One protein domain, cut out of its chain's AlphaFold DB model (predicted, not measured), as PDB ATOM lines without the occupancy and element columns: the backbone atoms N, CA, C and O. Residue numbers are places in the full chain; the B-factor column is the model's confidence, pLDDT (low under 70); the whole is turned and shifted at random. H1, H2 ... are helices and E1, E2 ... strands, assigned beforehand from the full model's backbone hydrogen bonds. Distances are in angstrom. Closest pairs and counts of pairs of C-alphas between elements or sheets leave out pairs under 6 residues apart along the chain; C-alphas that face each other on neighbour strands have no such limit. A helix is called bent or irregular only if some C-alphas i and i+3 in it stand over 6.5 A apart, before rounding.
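AT A GLANCE: This is residues 8 to 67 of the 68 residues of an uncharacterized protein of Staphylococcus nepalensis (UniProt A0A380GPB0). Picture a long, thin rod: a two-stranded ribbon of E1 and E2 makes one end, and an open loop, going out along residues 16 to 27 and coming back along the helix H1, makes the other. The short helix H2 turns across between H1 and E2, and E2 then folds back along E1. The printed part has 60 residues with two named helices and two named strands, in the order E1, H1, H2, E2; the sheet has the order E1 - E2, antiparallel, and the class is mixed, helices and strands. The whole is only just extended, close to loose, with a radius of gyration of the C-alphas of 15.8 A and spans of 58 by 21 by 19 A.

IN THESE COORDINATES: Find C-alpha 8 at (22.461, -12.947, -43.635); from there strand E1 runs through residues 8 to 15, 22.6 A from first to last C-alpha. Go on past residues 16 to 27, which hold no named element, to C-alpha 28 at (7.546, 19.771, -19.771), where helix H1, residues 28 to 45, begins and runs 26.4 A. H1 is neither bent nor irregular, but only just: C-alphas 42 and 45 are 6.4 A apart. Helix H2 is residues 47 to 52, 10.2 A long. Strand E2, residues 56 to 66, runs 26.9 A to C-alpha 66 at (28.344, -13.468, -45.202) and bends by 64 degrees at residue 59.

HOW THE PARTS SIT: Start with the sheet: E1 and E2 are antiparallel neighbours, their directions at 163 degrees. Look at C-alphas 10 and 63, which face each other at 4.6 A. N 9 and O 64, at 2.8 A, and N 15 and O 56, at 3.3 A, are within hydrogen-bond range. Move to Tyr 43 and Leu 49, whose C-alphas, 6.5 A apart, are the closest of H1 and H2. These helices only just touch, only at the corner by their link, with 3 pairs of C-alphas within 8 A; H1 does so with residues 42 to 43 alone. Their lines are about perpendicular, at 77 degrees. E1 and H2 are apart, and so are H1 and E2. Of the O i to N i+4 pairs, 13 of 14 in H1 and 0 of 2 in H2 are within hydrogen-bond range; in H2, 3 of 3 O i to N i+3 pairs are.

THE WHOLE: The C-alphas of Asn 25 and Glu 67, 58.2 A apart, are the two farthest from each other, while those of Leu 8 and Glu 67 are 8.9 A apart. Residues 24 to 30, of which 28 to 30 belong to H1, stand free. The link from E1 to H1, 12 residues, is long; those from H1 to H2 and from H2 to E2 are tight. The printed part has no cut. Its mean pLDDT is 73.8, and in this model residues 24 to 26 and 59 to 67 are among the 16 residues under 70.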
ATOM      1  N   LEU A   8      22.825 -14.310 -43.261       70.50
ATOM      2  CA  LEU A   8      22.461 -12.947 -43.635       70.50
ATOM      3  C   LEU A   8      22.559 -12.030 -42.417       70.50
ATOM      4  O   LEU A   8      22.043 -12.351 -41.347       70.50
ATOM      5  N   GLN A   9      23.199 -10.879 -42.590       72.50
ATOM      6  CA  GLN A   9      23.200  -9.791 -41.622       72.50
ATOM      7  C   GLN A   9      22.267  -8.692 -42.128       72.50
ATOM      8  O   GLN A   9      22.459  -8.181 -43.227       72.50
ATOM      9  N   ILE A  10      21.262  -8.334 -41.330       70.44
ATOM     10  CA  ILE A  10      20.273  -7.305 -41.671       70.44
ATOM     11  C   ILE A  10      20.387  -6.177 -40.650       70.44
ATOM     12  O   ILE A  10      20.398  -6.432 -39.444       70.44
ATOM     13  N   ARG A  11      20.457  -4.934 -41.127       75.06
ATOM     14  CA  ARG A  11      20.325  -3.735 -40.298       75.06
ATOM     15  C   ARG A  11      18.952  -3.114 -40.529       75.06
ATOM     16  O   ARG A  11      18.542  -2.921 -41.671       75.06
ATOM     17  N   VAL A  12      18.259  -2.803 -39.438       68.88
ATOM     18  CA  VAL A  12      16.893  -2.275 -39.463       68.88
ATOM     19  C   VAL A  12      16.846  -0.973 -38.679       68.88
ATOM     20  O   VAL A  12      17.350  -0.915 -37.556       68.88
ATOM     21  N   GLU A  13      16.247   0.057 -39.271       73.94
ATOM     22  CA  GLU A  13      15.961   1.313 -38.582       73.94
ATOM     23  C   GLU A  13      14.522   1.315 -38.062       73.94
ATOM     24  O   GLU A  13      13.562   0.957 -38.753       73.94
ATOM     25  N   VAL A  14      14.388   1.710 -36.801       70.50
ATOM     26  CA  VAL A  14      13.181   1.551 -35.996       70.50
ATOM     27  C   VAL A  14      12.767   2.907 -35.446       70.50
ATOM     28  O   VAL A  14      13.603   3.646 -34.931       70.50
ATOM     29  N   GLU A  15      11.471   3.212 -35.518       73.44
ATOM     30  CA  GLU A  15      10.878   4.337 -34.800       73.44
ATOM     31  C   GLU A  15       9.824   3.843 -33.805       73.44
ATOM     32  O   GLU A  15       8.959   3.030 -34.145       73.44
ATOM     33  N   GLN A  16       9.895   4.367 -32.579       69.00
ATOM     34  CA  GLN A  16       8.934   4.128 -31.510       69.00
ATOM     35  C   GLN A  16       8.309   5.460 -31.074       69.00
ATOM     36  O   GLN A  16       9.020   6.418 -30.777       69.00
ATOM     37  N   GLU A  17       6.980   5.502 -31.000       74.38
ATOM     38  CA  GLU A  17       6.233   6.620 -30.416       74.38
ATOM     39  C   GLU A  17       5.917   6.303 -28.948       74.38
ATOM     40  O   GLU A  17       5.365   5.245 -28.644       74.38
ATOM     41  N   VAL A  18       6.275   7.204 -28.026       71.06
ATOM     42  CA  VAL A  18       6.026   7.040 -26.585       71.06
ATOM     43  C   VAL A  18       5.154   8.189 -26.095       71.06
ATOM     44  O   VAL A  18       5.527   9.356 -26.206       71.06
ATOM     45  N   VAL A  19       3.990   7.859 -25.535       76.56
ATOM     46  CA  VAL A  19       3.063   8.837 -24.951       76.56
ATOM     47  C   VAL A  19       3.212   8.815 -23.435       76.56
ATOM     48  O   VAL A  19       2.852   7.832 -22.788       76.56
ATOM     49  N   VAL A  20       3.718   9.907 -22.861       71.06
ATOM     50  CA  VAL A  20       3.908  10.030 -21.409       71.06
ATOM     51  C   VAL A  20       2.810  10.917 -20.809       71.06
ATOM     52  O   VAL A  20       2.634  12.053 -21.252       71.06
ATOM     53  N   PRO A  21       2.061  10.443 -19.795       67.81
ATOM     54  CA  PRO A  21       1.100  11.276 -19.088       67.81
ATOM     55  C   PRO A  21       1.827  12.286 -18.197       67.81
ATOM     56  O   PRO A  21       2.597  11.916 -17.312       67.81
ATOM     57  N   VAL A  22       1.536  13.569 -18.403       71.75
ATOM     58  CA  VAL A  22       2.149  14.673 -17.656       71.75
ATOM     59  C   VAL A  22       1.158  15.275 -16.668       71.75
ATOM     60  O   VAL A  22       0.036  15.627 -17.034       71.75
ATOM     61  N   ALA A  23       1.557  15.403 -15.401       71.75
ATOM     62  CA  ALA A  23       0.767  16.125 -14.408       71.75
ATOM     63  C   ALA A  23       0.883  17.638 -14.658       71.75
ATOM     64  O   ALA A  23       1.983  18.145 -14.858       71.75
ATOM     65  N   GLY A  24      -0.234  18.372 -14.601       69.88
ATOM     66  CA  GLY A  24      -0.334  19.768 -15.073       69.88
ATOM     67  C   GLY A  24       0.525  20.828 -14.363       69.88
ATOM     68  O   GLY A  24       0.442  21.993 -14.731       69.88
ATOM     69  N   ASN A  25       1.333  20.446 -13.370       69.06
ATOM     70  CA  ASN A  25       2.175  21.353 -12.584       69.06
ATOM     71  C   ASN A  25       3.681  21.126 -12.796       69.06
ATOM     72  O   ASN A  25       4.480  21.744 -12.097       69.06
ATOM     73  N   TYR A  26       4.071  20.210 -13.685       64.69
ATOM     74  CA  TYR A  26       5.477  19.938 -13.975       64.69
ATOM     75  C   TYR A  26       5.955  20.689 -15.214       64.69
ATOM     76  O   TYR A  26       5.182  20.918 -16.146       64.69
ATOM     77  N   ASP A  27       7.243  21.029 -15.216       74.56
ATOM     78  CA  ASP A  27       7.919  21.537 -16.400       74.56
ATOM     79  C   ASP A  27       8.022  20.422 -17.451       74.56
ATOM     80  O   ASP A  27       8.468  19.305 -17.170       74.56
ATOM     81  N   LEU A  28       7.541  20.715 -18.658       74.94
ATOM     82  CA  LEU A  28       7.546  19.771 -19.771       74.94
ATOM     83  C   LEU A  28       8.971  19.493 -20.259       74.94
ATOM     84  O   LEU A  28       9.217  18.405 -20.778       74.94
ATOM     85  N   GLU A  29       9.894  20.449 -20.103       75.62
ATOM     86  CA  GLU A  29      11.290  20.262 -20.508       75.62
ATOM     87  C   GLU A  29      11.996  19.247 -19.605       75.62
ATOM     88  O   GLU A  29      12.563  18.283 -20.118       75.62
ATOM     89  N   ASP A  30      11.851  19.382 -18.284       76.69
ATOM     90  CA  ASP A  30      12.460  18.467 -17.312       76.69
ATOM     91  C   ASP A  30      11.931  17.031 -17.458       76.69
ATOM     92  O   ASP A  30      12.683  16.061 -17.352       76.69
ATOM     93  N   ILE A  31      10.631  16.864 -17.729       78.38
ATOM     94  CA  ILE A  31      10.047  15.529 -17.925       78.38
ATOM     95  C   ILE A  31      10.534  14.898 -19.224       78.38
ATOM     96  O   ILE A  31      10.817  13.702 -19.249       78.38
ATOM     97  N   LYS A  32      10.637  15.680 -20.300       79.38
ATOM     98  CA  LYS A  32      11.090  15.173 -21.596       79.38
ATOM     99  C   LYS A  32      12.491  14.570 -21.489       79.38
ATOM    100  O   LYS A  32      12.700  13.472 -21.999       79.38
ATOM    101  N   ASP A  33      13.413  15.251 -20.815       83.50
ATOM    102  CA  ASP A  33      14.796  14.783 -20.690       83.50
ATOM    103  C   ASP A  33      14.882  13.527 -19.802       83.50
ATOM    104  O   ASP A  33      15.508  12.541 -20.183       83.50
ATOM    105  N   VAL A  34      14.143  13.489 -18.685       84.06
ATOM    106  CA  VAL A  34      14.079  12.306 -17.805       84.06
ATOM    107  C   VAL A  34      13.495  11.080 -18.516       84.06
ATOM    108  O   VAL A  34      13.978   9.963 -18.335       84.06
ATOM    109  N   GLU A  35      12.435  11.251 -19.305       82.56
ATOM    110  CA  GLU A  35      11.814  10.139 -20.030       82.56
ATOM    111  C   GLU A  35      12.672   9.676 -21.213       82.56
ATOM    112  O   GLU A  35      12.736   8.474 -21.486       82.56
ATOM    113  N   ALA A  36      13.387  10.596 -21.868       82.38
ATOM    114  CA  ALA A  36      14.373  10.259 -22.889       82.38
ATOM    115  C   ALA A  36      15.522   9.419 -22.306       82.38
ATOM    116  O   ALA A  36      15.861   8.379 -22.878       82.38
ATOM    117  N   ASP A  37      16.059   9.806 -21.146       86.44
ATOM    118  CA  ASP A  37      17.117   9.057 -20.460       86.44
ATOM    119  C   ASP A  37      16.642   7.658 -20.048       86.44
ATOM    120  O   ASP A  37      17.322   6.666 -20.315       86.44
ATOM    121  N   LYS A  38      15.428   7.532 -19.493       84.00
ATOM    122  CA  LYS A  38      14.839   6.221 -19.159       84.00
ATOM    123  C   LYS A  38      14.683   5.325 -20.385       84.00
ATOM    124  O   LYS A  38      14.966   4.127 -20.310       84.00
ATOM    125  N   ALA A  39      14.207   5.882 -21.500       82.06
ATOM    126  CA  ALA A  39      14.067   5.136 -22.744       82.06
ATOM    127  C   ALA A  39      15.438   4.670 -23.253       82.06
ATOM    128  O   ALA A  39      15.597   3.501 -23.612       82.06
ATOM    129  N   TYR A  40      16.443   5.547 -23.215       83.62
ATOM    130  CA  TYR A  40      17.809   5.201 -23.584       83.62
ATOM    131  C   TYR A  40      18.369   4.078 -22.701       83.62
ATOM    132  O   TYR A  40      18.811   3.058 -23.227       83.62
ATOM    133  N   GLU A  41      18.299   4.203 -21.375       86.44
ATOM    134  CA  GLU A  41      18.827   3.203 -20.439       86.44
ATOM    135  C   GLU A  41      18.161   1.829 -20.591       86.44
ATOM    136  O   GLU A  41      18.847   0.799 -20.527       86.44
ATOM    137  N   LYS A  42      16.841   1.806 -20.836       82.62
ATOM    138  CA  LYS A  42      16.063   0.577 -21.059       82.62
ATOM    139  C   LYS A  42      16.609  -0.218 -22.246       82.62
ATOM    140  O   LYS A  42      16.813  -1.426 -22.119       82.62
ATOM    141  N   TYR A  43      16.864   0.446 -23.375       82.12
ATOM    142  CA  TYR A  43      17.232  -0.227 -24.626       82.12
ATOM    143  C   TYR A  43      18.739  -0.328 -24.868       82.12
ATOM    144  O   TYR A  43      19.171  -1.270 -25.524       82.12
ATOM    145  N   ALA A  44      19.557   0.578 -24.327       83.00
ATOM    146  CA  ALA A  44      21.010   0.537 -24.500       83.00
ATOM    147  C   ALA A  44      21.625  -0.752 -23.931       83.00
ATOM    148  O   ALA A  44      22.561  -1.299 -24.510       83.00
ATOM    149  N   ASN A  45      21.075  -1.251 -22.820       83.06
ATOM    150  CA  ASN A  45      21.534  -2.486 -22.183       83.06
ATOM    151  C   ASN A  45      20.753  -3.732 -22.629       83.06
ATOM    152  O   ASN A  45      21.265  -4.835 -22.473       83.06
ATOM    153  N   ASN A  46      19.533  -3.565 -23.155       82.69
ATOM    154  CA  ASN A  46      18.636  -4.666 -23.529       82.69
ATOM    155  C   ASN A  46      17.874  -4.323 -24.830       82.69
ATOM    156  O   ASN A  46      16.662  -4.071 -24.803       82.69
ATOM    157  N   PRO A  47      18.562  -4.243 -25.983       79.69
ATOM    158  CA  PRO A  47      17.943  -3.865 -27.254       79.69
ATOM    159  C   PRO A  47      16.849  -4.843 -27.708       79.69
ATOM    160  O   PRO A  47      15.951  -4.456 -28.448       79.69
ATOM    161  N   GLU A  48      16.859  -6.089 -27.234       79.38
ATOM    162  CA  GLU A  48      15.805  -7.080 -27.463       79.38
ATOM    163  C   GLU A  48      14.443  -6.660 -26.904       79.38
ATOM    164  O   GLU A  48      13.417  -7.127 -27.399       79.38
ATOM    165  N   LEU A  49      14.409  -5.749 -25.919       81.19
ATOM    166  CA  LEU A  49      13.154  -5.238 -25.375       81.19
ATOM    167  C   LEU A  49      12.338  -4.472 -26.418       81.19
ATOM    168  O   LEU A  49      11.115  -4.440 -26.314       81.19
ATOM    169  N   LEU A  50      12.991  -3.931 -27.453       76.00
ATOM    170  CA  LEU A  50      12.312  -3.334 -28.603       76.00
ATOM    171  C   LEU A  50      11.380  -4.346 -29.291       76.00
ATOM    172  O   LEU A  50      10.299  -3.986 -29.737       76.00
ATOM    173  N   GLY A  51      11.729  -5.634 -29.311       71.38
ATOM    174  CA  GLY A  51      10.898  -6.671 -29.931       71.38
ATOM    175  C   GLY A  51       9.533  -6.898 -29.266       71.38
ATOM    176  O   GLY A  51       8.692  -7.575 -29.853       71.38
ATOM    177  N   PHE A  52       9.303  -6.357 -28.063       77.06
ATOM    178  CA  PHE A  52       8.028  -6.457 -27.338       77.06
ATOM    179  C   PHE A  52       7.184  -5.180 -27.403       77.06
ATOM    180  O   PHE A  52       6.069  -5.158 -26.883       77.06
ATOM    181  N   GLU A  53       7.709  -4.123 -28.013       71.19
ATOM    182  CA  GLU A  53       7.049  -2.827 -28.129       71.19
ATOM    183  C   GLU A  53       6.328  -2.716 -29.482       71.19
ATOM    184  O   GLU A  53       6.678  -3.399 -30.449       71.19
ATOM    185  N   ASP A  54       5.313  -1.849 -29.568       72.94
ATOM    186  CA  ASP A  54       4.627  -1.573 -30.836       72.94
ATOM    187  C   ASP A  54       5.518  -0.694 -31.722       72.94
ATOM    188  O   ASP A  54       5.500   0.539 -31.669       72.94
ATOM    189  N   ILE A  55       6.387  -1.362 -32.476       72.12
ATOM    190  CA  ILE A  55       7.431  -0.739 -33.274       72.12
ATOM    191  C   ILE A  55       7.047  -0.726 -34.743       72.12
ATOM    192  O   ILE A  55       6.728  -1.752 -35.347       72.12
ATOM    193  N   LYS A  56       7.174   0.456 -35.351       70.56
ATOM    194  CA  LYS A  56       7.050   0.608 -36.795       70.56
ATOM    195  C   LYS A  56       8.431   0.533 -37.428       70.56
ATOM    196  O   LYS A  56       9.319   1.340 -37.148       70.56
ATOM    197  N   PHE A  57       8.589  -0.432 -38.324       69.31
ATOM    198  CA  PHE A  57       9.752  -0.520 -39.195       69.31
ATOM    199  C   PHE A  57       9.678   0.602 -40.223       69.31
ATOM    200  O   PHE A  57       8.734   0.658 -41.013       69.31
ATOM    201  N   ARG A  58      10.651   1.516 -40.182       70.12
ATOM    202  CA  ARG A  58      10.707   2.624 -41.138       70.12
ATOM    203  C   ARG A  58      11.382   2.211 -42.430       70.12
ATOM    204  O   ARG A  58      10.857   2.516 -43.495       70.12
ATOM    205  N   ASP A  59      12.517   1.527 -42.326       63.28
ATOM    206  CA  ASP A  59      13.277   1.095 -43.491       63.28
ATOM    207  C   ASP A  59      14.199  -0.091 -43.165       63.28
ATOM    208  O   ASP A  59      14.620  -0.294 -42.019       63.28
ATOM    209  N   VAL A  60      14.523  -0.871 -44.196       68.12
ATOM    210  CA  VAL A  60      15.546  -1.920 -44.148       68.12
ATOM    211  C   VAL A  60      16.685  -1.471 -45.050       68.12
ATOM    212  O   VAL A  60      16.631  -1.619 -46.268       68.12
ATOM    213  N   SER A  61      17.712  -0.888 -44.439       64.38
ATOM    214  CA  SER A  61      18.720  -0.119 -45.168       64.38
ATOM    215  C   SER A  61      19.910  -0.947 -45.659       64.38
ATOM    216  O   SER A  61      20.611  -0.508 -46.566       64.38
ATOM    217  N   ASP A  62      20.199  -2.103 -45.046       61.44
ATOM    218  CA  ASP A  62      21.391  -2.889 -45.389       61.44
ATOM    219  C   ASP A  62      21.188  -4.388 -45.128       61.44
ATOM    220  O   ASP A  62      20.842  -4.800 -44.015       61.44
ATOM    221  N   VAL A  63      21.407  -5.201 -46.164       65.69
ATOM    222  CA  VAL A  63      21.353  -6.668 -46.115       65.69
ATOM    223  C   VAL A  63      22.656  -7.197 -46.700       65.69
ATOM    224  O   VAL A  63      22.897  -7.078 -47.899       65.69
ATOM    225  N   GLN A  64      23.491  -7.798 -45.858       63.06
ATOM    226  CA  GLN A  64      24.779  -8.357 -46.260       63.06
ATOM    227  C   GLN A  64      24.752  -9.880 -46.166       63.06
ATOM    228  O   GLN A  64      24.350 -10.450 -45.150       63.06
ATOM    229  N   VAL A  65      25.213 -10.546 -47.222       62.31
ATOM    230  CA  VAL A  65      25.456 -11.990 -47.216       62.31
ATOM    231  C   VAL A  65      26.875 -12.213 -46.706       62.31
ATOM    232  O   VAL A  65      27.826 -11.709 -47.301       62.31
ATOM    233  N   LYS A  66      27.033 -12.953 -45.605       55.00
ATOM    234  CA  LYS A  66      28.344 -13.468 -45.202       55.00
ATOM    235  C   LYS A  66      28.517 -14.860 -45.789       55.00
ATOM    236  O   LYS A  66      27.850 -15.802 -45.361       55.00
ATOM    237  N   GLU A  67      29.409 -14.962 -46.762       51.62
ATOM    238  CA  GLU A  67      29.980 -16.233 -47.196       51.62
ATOM    239  C   GLU A  67      31.145 -16.553 -46.247       51.62
ATOM    240  O   GLU A  67      32.032 -15.716 -46.056       51.62
TER     241      GLU A  67